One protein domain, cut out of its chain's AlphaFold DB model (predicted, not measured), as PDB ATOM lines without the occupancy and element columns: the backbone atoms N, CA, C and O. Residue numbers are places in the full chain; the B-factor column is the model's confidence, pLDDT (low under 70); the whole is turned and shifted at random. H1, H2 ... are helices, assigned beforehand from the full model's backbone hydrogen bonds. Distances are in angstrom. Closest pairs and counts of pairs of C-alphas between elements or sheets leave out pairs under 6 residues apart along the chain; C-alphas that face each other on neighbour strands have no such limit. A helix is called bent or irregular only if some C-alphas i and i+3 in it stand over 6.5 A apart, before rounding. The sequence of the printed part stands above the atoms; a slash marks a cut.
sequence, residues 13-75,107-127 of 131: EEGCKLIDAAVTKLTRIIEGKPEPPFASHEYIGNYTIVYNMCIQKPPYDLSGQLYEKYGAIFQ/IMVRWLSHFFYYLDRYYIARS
ATOM      1  N   GLU A  13     282.525 295.339 371.798       91.88
ATOM      2  CA  GLU A  13     281.608 294.276 372.206       91.88
ATOM      3  C   GLU A  13     280.179 294.803 372.399       91.88
ATOM      4  O   GLU A  13     279.226 294.214 371.888       91.88
ATOM      5  N   GLU A  14     280.019 295.928 373.098       92.31
ATOM      6  CA  GLU A  14     278.715 296.571 373.294       92.31
ATOM      7  C   GLU A  14     278.117 297.033 371.966       92.31
ATOM      8  O   GLU A  14     276.948 296.764 371.681       92.31
ATOM      9  N   GLY A  15     278.932 297.674 371.127       91.94
ATOM     10  CA  GLY A  15     278.510 298.127 369.809       91.94
ATOM     11  C   GLY A  15     278.073 296.982 368.902       91.94
ATOM     12  O   GLY A  15     276.998 297.040 368.308       91.94
ATOM     13  N   CYS A  16     278.856 295.900 368.851       92.25
ATOM     14  CA  CYS A  16     278.516 294.700 368.091       92.25
ATOM     15  C   CYS A  16     277.207 294.072 368.572       92.25
ATOM     16  O   CYS A  16     276.374 293.751 367.734       92.25
ATOM     17  N   LYS A  17     276.967 293.968 369.887       95.44
ATOM     18  CA  LYS A  17     275.694 293.444 370.421       95.44
ATOM     19  C   LYS A  17     274.488 294.254 369.944       95.44
ATOM     20  O   LYS A  17     273.459 293.678 369.594       95.44
ATOM     21  N   LEU A  18     274.604 295.582 369.915       94.75
ATOM     22  CA  LEU A  18     273.529 296.460 369.447       94.75
ATOM     23  C   LEU A  18     273.309 296.337 367.931       94.75
ATOM     24  O   LEU A  18     272.165 296.252 367.480       94.75
ATOM     25  N   ILE A  19     274.393 296.281 367.154       93.94
ATOM     26  CA  ILE A  19     274.342 296.056 365.704       93.94
ATOM     27  C   ILE A  19     273.706 294.693 365.400       93.94
ATOM     28  O   ILE A  19     272.815 294.617 364.560       93.94
ATOM     29  N   ASP A  20     274.094 293.638 366.114       94.69
ATOM     30  CA  ASP A  20     273.565 292.284 365.927       94.69
ATOM     31  C   ASP A  20     272.072 292.204 366.250       94.69
ATOM     32  O   ASP A  20     271.316 291.549 365.531       94.69
ATOM     33  N   ALA A  21     271.612 292.920 367.279       95.62
ATOM     34  CA  ALA A  21     270.187 293.037 367.576       95.62
ATOM     35  C   ALA A  21     269.422 293.724 366.427       95.62
ATOM     36  O   ALA A  21     268.361 293.248 366.014       95.62
ATOM     37  N   ALA A  22     269.978 294.804 365.867       94.69
ATOM     38  CA  ALA A  22     269.391 295.501 364.725       94.69
ATOM     39  C   ALA A  22     269.359 294.625 363.462       94.69
ATOM     40  O   ALA A  22     268.334 294.560 362.782       94.69
ATOM     41  N   VAL A  23     270.449 293.916 363.166       94.50
ATOM     42  CA  VAL A  23     270.545 292.970 362.044       94.50
ATOM     43  C   VAL A  23     269.545 291.833 362.222       94.50
ATOM     44  O   VAL A  23     268.793 291.540 361.302       94.50
ATOM     45  N   THR A  24     269.451 291.252 363.418       95.25
ATOM     46  CA  THR A  24     268.494 290.175 363.720       95.25
ATOM     47  C   THR A  24     267.057 290.621 363.468       95.25
ATOM     48  O   THR A  24     266.286 289.909 362.820       95.25
ATOM     49  N   LYS A  25     266.688 291.818 363.940       95.75
ATOM     50  CA  LYS A  25     265.367 292.395 363.676       95.75
ATOM     51  C   LYS A  25     265.138 292.604 362.175       95.75
ATOM     52  O   LYS A  25     264.096 292.207 361.661       95.75
ATOM     53  N   LEU A  26     266.115 293.166 361.460       94.69
ATOM     54  CA  LEU A  26     266.038 293.354 360.009       94.69
ATOM     55  C   LEU A  26     265.824 292.025 359.276       94.69
ATOM     56  O   LEU A  26     264.913 291.933 358.456       94.69
ATOM     57  N   THR A  27     266.603 290.996 359.606       93.12
ATOM     58  CA  THR A  27     266.488 289.652 359.031       93.12
ATOM     59  C   THR A  27     265.091 289.069 359.238       93.12
ATOM     60  O   THR A  27     264.482 288.549 358.306       93.12
ATOM     61  N   ARG A  28     264.512 289.223 360.434       94.44
ATOM     62  CA  ARG A  28     263.136 288.775 360.695       94.44
ATOM     63  C   ARG A  28     262.111 289.518 359.833       94.44
ATOM     64  O   ARG A  28     261.210 288.875 359.301       94.44
ATOM     65  N   ILE A  29     262.267 290.834 359.661       93.31
ATOM     66  CA  ILE A  29     261.378 291.656 358.823       93.31
ATOM     67  C   ILE A  29     261.447 291.220 357.352       93.31
ATOM     68  O   ILE A  29     260.407 290.991 356.737       93.31
ATOM     69  N   ILE A  30     262.649 291.095 356.779       92.06
ATOM     70  CA  ILE A  30     262.819 290.766 355.350       92.06
ATOM     71  C   ILE A  30     262.415 289.322 355.021       92.06
ATOM     72  O   ILE A  30     262.017 289.041 353.894       92.06
ATOM     73  N   GLU A  31     262.463 288.419 356.002       90.19
ATOM     74  CA  GLU A  31     261.965 287.043 355.881       90.19
ATOM     75  C   GLU A  31     260.454 286.919 356.123       90.19
ATOM     76  O   GLU A  31     259.906 285.822 356.051       90.19
ATOM     77  N   GLY A  32     259.765 288.024 356.427       90.75
ATOM     78  CA  GLY A  32     258.326 288.025 356.692       90.75
ATOM     79  C   GLY A  32     257.934 287.319 357.994       90.75
ATOM     80  O   GLY A  32     256.782 286.907 358.148       90.75
ATOM     81  N   LYS A  33     258.869 287.162 358.940       92.75
ATOM     82  CA  LYS A  33     258.566 286.642 360.280       92.75
ATOM     83  C   LYS A  33     257.739 287.678 361.061       92.75
ATOM     84  O   LYS A  33     257.809 288.867 360.753       92.75
ATOM     85  N   PRO A  34     256.981 287.266 362.099       94.69
ATOM     86  CA  PRO A  34     256.272 288.203 362.967       94.69
ATOM     87  C   PRO A  34     257.266 289.124 363.689       94.69
ATOM     88  O   PRO A  34     257.878 288.742 364.691       94.69
ATOM     89  N   GLU A  35     257.464 290.315 363.131       96.00
ATOM     90  CA  GLU A  35     258.362 291.352 363.628       96.00
ATOM     91  C   GLU A  35     257.797 292.725 363.227       96.00
ATOM     92  O   GLU A  35     257.498 292.942 362.048       96.00
ATOM     93  N   PRO A  36     257.600 293.661 364.173       94.56
ATOM     94  CA  PRO A  36     257.209 295.019 363.829       94.56
ATOM     95  C   PRO A  36     258.253 295.694 362.923       94.56
ATOM     96  O   PRO A  36     259.458 295.522 363.132       94.56
ATOM     97  N   PRO A  37     257.821 296.536 361.964       92.12
ATOM     98  CA  PRO A  37     258.735 297.386 361.211       92.12
ATOM     99  C   PRO A  37     259.591 298.254 362.137       92.12
ATOM    100  O   PRO A  37     259.191 298.578 363.259       92.12
ATOM    101  N   PHE A  38     260.753 298.688 361.650       91.88
ATOM    102  CA  PHE A  38     261.545 299.684 362.363       91.88
ATOM    103  C   PHE A  38     260.762 300.985 362.531       91.88
ATOM    104  O   PHE A  38     260.290 301.577 361.558       91.88
ATOM    105  N   ALA A  39     260.686 301.468 363.766       93.69
ATOM    106  CA  ALA A  39     260.271 302.827 364.047       93.69
ATOM    107  C   ALA A  39     261.401 303.813 363.709       93.69
ATOM    108  O   ALA A  39     262.589 303.486 363.772       93.69
ATOM    109  N   SER A  40     261.048 305.066 363.411       90.12
ATOM    110  CA  SER A  40     262.025 306.094 363.018       90.12
ATOM    111  C   SER A  40     263.133 306.313 364.056       90.12
ATOM    112  O   SER A  40     264.274 306.585 363.691       90.12
ATOM    113  N   HIS A  41     262.820 306.176 365.349       91.88
ATOM    114  CA  HIS A  41     263.807 306.329 366.421       91.88
ATOM    115  C   HIS A  41     264.813 305.171 366.468       91.88
ATOM    116  O   HIS A  41     265.974 305.404 366.783       91.88
ATOM    117  N   GLU A  42     264.404 303.950 366.108       91.94
ATOM    118  CA  GLU A  42     265.303 302.792 366.028       91.94
ATOM    119  C   GLU A  42     266.288 302.962 364.873       91.94
ATOM    120  O   GLU A  42     267.480 302.722 365.025       91.94
ATOM    121  N   TYR A  43     265.803 303.461 363.734       87.38
ATOM    122  CA  TYR A  43     266.647 303.765 362.584       87.38
ATOM    123  C   TYR A  43     267.730 304.801 362.925       87.38
ATOM    124  O   TYR A  43     268.912 304.582 362.660       87.38
ATOM    125  N   ILE A  44     267.336 305.913 363.561       90.50
ATOM    126  CA  ILE A  44     268.279 306.940 364.024       90.50
ATOM    127  C   ILE A  44     269.221 306.362 365.086       90.50
ATOM    128  O   ILE A  44     270.414 306.653 365.055       90.50
ATOM    129  N   GLY A  45     268.714 305.527 365.994       93.12
ATOM    130  CA  GLY A  45     269.503 304.857 367.026       93.12
ATOM    131  C   GLY A  45     270.618 303.991 366.443       93.12
ATOM    132  O   GLY A  45     271.777 304.179 366.804       93.12
ATOM    133  N   ASN A  46     270.295 303.126 365.480       93.56
ATOM    134  CA  ASN A  46     271.259 302.244 364.813       93.56
ATOM    135  C   ASN A  46     272.361 303.033 364.097       93.56
ATOM    136  O   ASN A  46     273.543 302.736 364.266       93.56
ATOM    137  N   TYR A  47     271.993 304.090 363.364       92.19
ATOM    138  CA  TYR A  47     272.973 305.002 362.767       92.19
ATOM    139  C   TYR A  47     273.850 305.677 363.835       92.19
ATOM    140  O   TYR A  47     275.065 305.774 363.677       92.19
ATOM    141  N   THR A  48     273.245 306.135 364.935       92.06
ATOM    142  CA  THR A  48     273.947 306.849 366.014       92.06
ATOM    143  C   THR A  48     274.968 305.950 366.711       92.06
ATOM    144  O   THR A  48     276.046 306.430 367.051       92.06
ATOM    145  N   ILE A  49     274.672 304.657 366.885       92.19
ATOM    146  CA  ILE A  49     275.611 303.670 367.439       92.19
ATOM    147  C   ILE A  49     276.871 303.598 366.573       92.19
ATOM    148  O   ILE A  49     277.965 303.877 367.064       92.19
ATOM    149  N   VAL A  50     276.712 303.316 365.273       91.50
ATOM    150  CA  VAL A  50     277.844 303.214 364.339       91.50
ATOM    151  C   VAL A  50     278.608 304.535 364.268       91.50
ATOM    152  O   VAL A  50     279.834 304.547 364.360       91.50
ATOM    153  N   TYR A  51     277.892 305.656 364.164       91.06
ATOM    154  CA  TYR A  51     278.482 306.990 364.153       91.06
ATOM    155  C   TYR A  51     279.350 307.240 365.392       91.06
ATOM    156  O   TYR A  51     280.521 307.585 365.246       91.06
ATOM    157  N   ASN A  52     278.809 307.035 366.597       89.88
ATOM    158  CA  ASN A  52     279.517 307.290 367.851       89.88
ATOM    159  C   ASN A  52     280.791 306.451 367.961       89.88
ATOM    160  O   ASN A  52     281.833 306.987 368.330       89.88
ATOM    161  N   MET A  53     280.727 305.176 367.580       89.38
ATOM    162  CA  MET A  53     281.891 304.290 367.575       89.38
ATOM    163  C   MET A  53     282.967 304.726 366.566       89.38
ATOM    164  O   MET A  53     284.156 304.591 366.850       89.38
ATOM    165  N   CYS A  54     282.575 305.291 365.417       88.25
ATOM    166  CA  CYS A  54     283.517 305.812 364.419       88.25
ATOM    167  C   CYS A  54     284.171 307.141 364.839       88.25
ATOM    168  O   CYS A  54     285.281 307.443 364.412       88.25
ATOM    169  N   ILE A  55     283.491 307.969 365.641       85.75
ATOM    170  CA  ILE A  55     284.000 309.293 366.056       85.75
ATOM    171  C   ILE A  55     284.672 309.296 367.436       85.75
ATOM    172  O   ILE A  55     285.029 310.364 367.948       85.75
ATOM    173  N   GLN A  56     284.834 308.127 368.059       85.06
ATOM    174  CA  GLN A  56     285.568 307.985 369.312       85.06
ATOM    175  C   GLN A  56     286.988 308.545 369.179       85.06
ATOM    176  O   GLN A  56     287.682 308.333 368.186       85.06
ATOM    177  N   LYS A  57     287.425 309.312 370.189       77.56
ATOM    178  CA  LYS A  57     288.747 309.951 370.159       77.56
ATOM    179  C   LYS A  57     289.856 308.890 370.138       77.56
ATOM    180  O   LYS A  57     289.723 307.876 370.828       77.56
ATOM    181  N   PRO A  58     290.980 309.147 369.440       69.50
ATOM    182  CA  PRO A  58     292.159 308.291 369.519       69.50
ATOM    183  C   PRO A  58     292.553 308.022 370.981       69.50
ATOM    184  O   PRO A  58     292.475 308.949 371.796       69.50
ATOM    185  N   PRO A  59     292.983 306.798 371.333       71.75
ATOM    186  CA  PRO A  59     293.287 305.647 370.468       71.75
ATOM    187  C   PRO A  59     292.093 304.721 370.138       71.75
ATOM    188  O   PRO A  59     292.304 303.632 369.621       71.75
ATOM    189  N   TYR A  60     290.851 305.115 370.435       76.88
ATOM    190  CA  TYR A  60     289.686 304.218 370.424       76.88
ATOM    191  C   TYR A  60     288.840 304.280 369.140       76.88
ATOM    192  O   TYR A  60     287.622 304.116 369.213       76.88
ATOM    193  N   ASP A  61     289.453 304.553 367.984       80.31
ATOM    194  CA  ASP A  61     288.750 304.509 366.693       80.31
ATOM    195  C   ASP A  61     288.395 303.053 366.352       80.31
ATOM    196  O   ASP A  61     289.275 302.207 366.177       80.31
ATOM    197  N   LEU A  62     287.094 302.757 366.282       86.31
ATOM    198  CA  LEU A  62     286.572 301.417 366.004       86.31
ATOM    199  C   LEU A  62     286.182 301.220 364.533       86.31
ATOM    200  O   LEU A  62     285.671 300.157 364.183       86.31
ATOM    201  N   SER A  63     286.435 302.200 363.658       87.69
ATOM    202  CA  SER A  63     285.996 302.175 362.257       87.69
ATOM    203  C   SER A  63     286.477 300.927 361.506       87.69
ATOM    204  O   SER A  63     285.691 300.282 360.816       87.69
ATOM    205  N   GLY A  64     287.738 300.520 361.689       87.94
ATOM    206  CA  GLY A  64     288.270 299.309 361.051       87.94
ATOM    207  C   GLY A  64     287.549 298.029 361.480       87.94
ATOM    208  O   GLY A  64     287.107 297.255 360.634       87.94
ATOM    209  N   GLN A  65     287.337 297.854 362.786       90.69
ATOM    210  CA  GLN A  65     286.621 296.696 363.337       90.69
ATOM    211  C   GLN A  65     285.148 296.680 362.902       90.69
ATOM    212  O   GLN A  65     284.581 295.625 362.626       90.69
ATOM    213  N   LEU A  66     284.524 297.855 362.781       91.94
ATOM    214  CA  LEU A  66     283.164 297.980 362.260       91.94
ATOM    215  C   LEU A  66     283.062 297.624 360.776       91.94
ATOM    216  O   LEU A  66     282.040 297.083 360.360       91.94
ATOM    217  N   TYR A  67     284.101 297.894 359.985       90.88
ATOM    218  CA  TYR A  67     284.141 297.503 358.577       90.88
ATOM    219  C   TYR A  67     284.236 295.983 358.416       90.88
ATOM    220  O   TYR A  67     283.505 295.396 357.619       90.88
ATOM    221  N   GLU A  68     285.066 295.329 359.229       92.00
ATOM    222  CA  GLU A  68     285.119 293.865 359.287       92.00
ATOM    223  C   GLU A  68     283.769 293.276 359.715       92.00
ATOM    224  O   GLU A  68     283.252 292.373 359.056       92.00
ATOM    225  N   LYS A  69     283.142 293.846 360.755       93.25
ATOM    226  CA  LYS A  69     281.804 293.443 361.213       93.25
ATOM    227  C   LYS A  69     280.745 293.606 360.121       93.25
ATOM    228  O   LYS A  69     279.913 292.719 359.954       93.25
ATOM    229  N   TYR A  70     280.783 294.708 359.368       92.25
ATOM    230  CA  TYR A  70     279.872 294.956 358.251       92.25
ATOM    231  C   TYR A  70     279.951 293.846 357.196       92.25
ATOM    232  O   TYR A  70     278.920 293.316 356.790       92.25
ATOM    233  N   GLY A  71     281.163 293.442 356.805       92.31
ATOM    234  CA  GLY A  71     281.359 292.319 355.886       92.31
ATOM    235  C   GLY A  71     280.918 290.976 356.475       92.31
ATOM    236  O   GLY A  71     280.275 290.186 355.782       92.31
ATOM    237  N   ALA A  72     281.219 290.733 357.754       94.50
ATOM    238  CA  ALA A  72     280.867 289.494 358.446       94.50
ATOM    239  C   ALA A  72     279.350 289.258 358.496       94.50
ATOM    240  O   ALA A  72     278.914 288.143 358.247       94.50
ATOM    241  N   ILE A  73     278.541 290.307 358.701       93.88
ATOM    242  CA  ILE A  73     277.069 290.202 358.720       93.88
ATOM    243  C   ILE A  73     276.528 289.522 357.455       93.88
ATOM    244  O   ILE A  73     275.676 288.640 357.548       93.88
ATOM    245  N   PHE A  74     277.027 289.903 356.275       92.44
ATOM    246  CA  PHE A  74     276.595 289.282 355.020       92.44
ATOM    247  C   PHE A  74     277.141 287.868 354.865       92.44
ATOM    248  O   PHE A  74     276.405 286.982 354.450       92.44
ATOM    249  N   GLN A  75     278.408 287.638 355.222       93.94
ATOM    250  CA  GLN A  75     279.003 286.304 355.125       93.94
ATOM    251  C   GLN A  75     278.279 285.287 356.008       93.94
ATOM    252  O   GLN A  75     278.053 284.161 355.569       93.94
ATOM    253  N   ILE A 107     267.447 294.297 349.608       92.12
ATOM    254  CA  ILE A 107     266.774 294.990 350.710       92.12
ATOM    255  C   ILE A 107     267.719 295.092 351.909       92.12
ATOM    256  O   ILE A 107     267.899 296.192 352.432       92.12
ATOM    257  N   MET A 108     268.366 293.992 352.307       92.69
ATOM    258  CA  MET A 108     269.316 293.992 353.421       92.69
ATOM    259  C   MET A 108     270.456 294.992 353.191       92.69
ATOM    260  O   MET A 108     270.701 295.840 354.050       92.69
ATOM    261  N   VAL A 109     271.089 294.963 352.013       92.50
ATOM    262  CA  VAL A 109     272.165 295.898 351.641       92.50
ATOM    263  C   VAL A 109     271.700 297.348 351.761       92.50
ATOM    264  O   VAL A 109     272.399 298.161 352.361       92.50
ATOM    265  N   ARG A 110     270.500 297.677 351.266       91.94
ATOM    266  CA  ARG A 110     269.941 299.036 351.349       91.94
ATOM    267  C   ARG A 110     269.706 299.499 352.790       91.94
ATOM    268  O   ARG A 110     269.896 300.673 353.100       91.94
ATOM    269  N   TRP A 111     269.266 298.612 353.675       92.62
ATOM    270  CA  TRP A 111     269.079 298.954 355.086       92.62
ATOM    271  C   TRP A 111     270.415 299.126 355.803       92.62
ATOM    272  O   TRP A 111     270.622 300.122 356.497       92.62
ATOM    273  N   LEU A 112     271.353 298.203 355.592       92.75
ATOM    274  CA  LEU A 112     272.658 298.278 356.236       92.75
ATOM    275  C   LEU A 112     273.494 299.450 355.704       92.75
ATOM    276  O   LEU A 112     274.197 300.071 356.495       92.75
ATOM    277  N   SER A 113     273.348 299.865 354.439       91.38
ATOM    278  CA  SER A 113     274.005 301.086 353.935       91.38
ATOM    279  C   SER A 113     273.581 302.345 354.690       91.38
ATOM    280  O   SER A 113     274.334 303.308 354.775       91.38
ATOM    281  N   HIS A 114     272.377 302.351 355.264       90.75
ATOM    282  CA  HIS A 114     271.926 303.456 356.096       90.75
ATOM    283  C   HIS A 114     272.498 303.402 357.512       90.75
ATOM    284  O   HIS A 114     272.913 304.433 358.039       90.75
ATOM    285  N   PHE A 115     272.551 302.216 358.124       91.12
ATOM    286  CA  PHE A 115     273.145 302.050 359.455       91.12
ATOM    287  C   PHE A 115     274.643 302.368 359.432       91.12
ATOM    288  O   PHE A 115     275.140 303.083 360.298       91.12
ATOM    289  N   PHE A 116     275.339 301.914 358.390       92.50
ATOM    290  CA  PHE A 116     276.782 302.068 358.215       92.50
ATOM    291  C   PHE A 116     277.183 303.276 357.357       92.50
ATOM    292  O   PHE A 116     278.341 303.399 356.970       92.50
ATOM    293  N   TYR A 117     276.262 304.211 357.099       91.19
ATOM    294  CA  TYR A 117     276.490 305.331 356.180       91.19
ATOM    295  C   TYR A 117     277.744 306.158 356.502       91.19
ATOM    296  O   TYR A 117     278.487 306.553 355.605       91.19
ATOM    297  N   TYR A 118     277.989 306.441 357.786       89.44
ATOM    298  CA  TYR A 118     279.168 307.211 358.186       89.44
ATOM    299  C   TYR A 118     280.464 306.459 357.868       89.44
ATOM    300  O   TYR A 118     281.408 307.042 357.332       89.44
ATOM    301  N   LEU A 119     280.487 305.163 358.178       88.44
ATOM    302  CA  LEU A 119     281.623 304.293 357.919       88.44
ATOM    303  C   LEU A 119     281.918 304.230 356.412       88.44
ATOM    304  O   LEU A 119     283.038 304.513 355.994       88.44
ATOM    305  N   ASP A 120     280.894 303.965 355.600       84.50
ATOM    306  CA  ASP A 120     280.998 303.902 354.138       84.50
ATOM    307  C   ASP A 120     281.536 305.217 353.544       84.50
ATOM    308  O   ASP A 120     282.490 305.233 352.768       84.50
ATOM    309  N   ARG A 121     281.003 306.358 353.997       84.69
ATOM    310  CA  ARG A 121     281.372 307.669 353.456       84.69
ATOM    311  C   ARG A 121     282.763 308.151 353.866       84.69
ATOM    312  O   ARG A 121     283.429 308.808 353.066       84.69
ATOM    313  N   TYR A 122     283.175 307.922 355.112       81.12
ATOM    314  CA  TYR A 122     284.358 308.583 355.679       81.12
ATOM    315  C   TYR A 122     285.518 307.642 355.976       81.12
ATOM    316  O   TYR A 122     286.663 308.076 355.874       81.12
ATOM    317  N   TYR A 123     285.268 306.381 356.329       77.25
ATOM    318  CA  TYR A 123     286.348 305.427 356.572       77.25
ATOM    319  C   TYR A 123     286.905 304.884 355.252       77.25
ATOM    320  O   TYR A 123     288.108 304.998 355.023       77.25
ATOM    321  N   ILE A 124     286.046 304.411 354.339       74.69
ATOM    322  CA  ILE A 124     286.477 303.844 353.043       74.69
ATOM    323  C   ILE A 124     287.222 304.885 352.198       74.69
ATOM    324  O   ILE A 124     288.277 304.602 351.632       74.69
ATOM    325  N   ALA A 125     286.732 306.127 352.166       73.06
ATOM    326  CA  ALA A 125     287.396 307.214 351.448       73.06
ATOM    327  C   ALA A 125     288.800 307.540 352.000       73.06
ATOM    328  O   ALA A 125     289.661 308.019 351.263       73.06
ATOM    329  N   ARG A 126     289.048 307.298 353.295       69.38
ATOM    330  CA  ARG A 126     290.348 307.551 353.940       69.38
ATOM    331  C   ARG A 126     291.294 306.358 353.809       69.38
ATOM    332  O   ARG A 126     292.483 306.568 353.580       69.38
ATOM    333  N   SER A 127     290.787 305.129 353.906       64.12
ATOM    334  CA  SER A 127     291.589 303.912 353.733       64.12
ATOM    335  C   SER A 127     291.977 303.665 352.270       64.12
ATOM    336  O   SER A 127     293.095 303.231 352.012       64.12
TER     337      SER A 127
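AT A GLANCE: This is residues 13 to 75 and 107 to 127 of the 131 residues of the protein "BnaC08g45900D protein" of Brassica napus (UniProt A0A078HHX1). Two helices, H1 and H2, make a splayed hairpin, and the corner formed by H4 and H5 covers one side of it: H4 packs on both helices and H5 runs along H2. H3 starts where the end of H2 meets H5 and then folds back beside H1, while the loops at the two ends of the hairpin, residues 31 to 39 and 55 to 62, reach the far ends of the long axis. The printed part has 84 residues with five named helices, H1 to H5 in chain order, and no named strand; the class is all helix. It is compact, with a radius of gyration of the C-alphas of 12.9 A, yet elongated, spanning 41 by 24 by 21 A.

IN THESE COORDINATES: H1, the longest helix, is residues 13 to 30, 25.5 A from C-alpha 13 at (281.608, 294.276, 372.206) to C-alpha 30 at (262.819, 290.766, 355.350). H2 is residues 40 to 54 and 21.5 A long. H3 is residues 63 to 75 and 18.8 A long. H4, residues 107 to 115, measures 12.9 A. H5, residues 117 to 127, measures 15.4 A and ends with C-alpha 127 at (291.589, 303.912, 353.733); it is neither bent nor irregular, but only just, with C-alphas 121 and 124 6.4 A apart.

HOW THE PARTS SIT: H2 is the hub, touching the four other helices. H1 touches it with residues 15 to 22 alone, in a helical hairpin running opposite ways at 36 degrees, only just a steep tilt; the closest C-alphas, of Gly 15 and Ile 49, are 6.7 A apart. H4 touches H2 at a steep tilt of 61 degrees, the closest C-alphas being those of Tyr 47 and Phe 115, 4.4 A apart. With residues 26 to 30 alone, H1 touches H4; the closest C-alphas, of Leu 26 and Met 108, are 7.4 A apart. H5 touches H2 at a shallow tilt of 21 degrees, the same way, closest at the C-alphas of Tyr 51 and Tyr 118, 6.0 A. H3 touches H5 with residues 63 to 67 alone, at a steep tilt of 65 degrees; the C-alphas of Ser 63 and Leu 119 come closest, at 6.5 A. H2 and H3 only just touch, with 3 pairs of C-alphas within 8 A, the closest being Cys 54 and Ser 63 at 4.9 A. H1 and H3 are close but not clearly touching, H3 and H4 are near each other, and H1 and H5 are apart. The helix packing is mostly crossed, tilts being mostly not shallow, but only just: 2 of 6 touching pairs are at a shallow tilt. Every O i to N i+4 pair is within hydrogen-bond range in H1 and H2, against 8 of 9 in H3, 4 of 5 in H4 and 4 of 7 in H5.

THE WHOLE: The two C-alphas farthest apart, those of Pro 34 and Pro 58, are 41.6 A apart. Residues 76 to 106 are not printed, and C-alphas 75 and 107 are 15.6 A apart across this cut. The link from H4 to H5 is tight, and those from H1 to H2 and H2 to H3 are short. Mean pLDDT of the printed part is 89.5; residues 58, 126 and 127 are under 70.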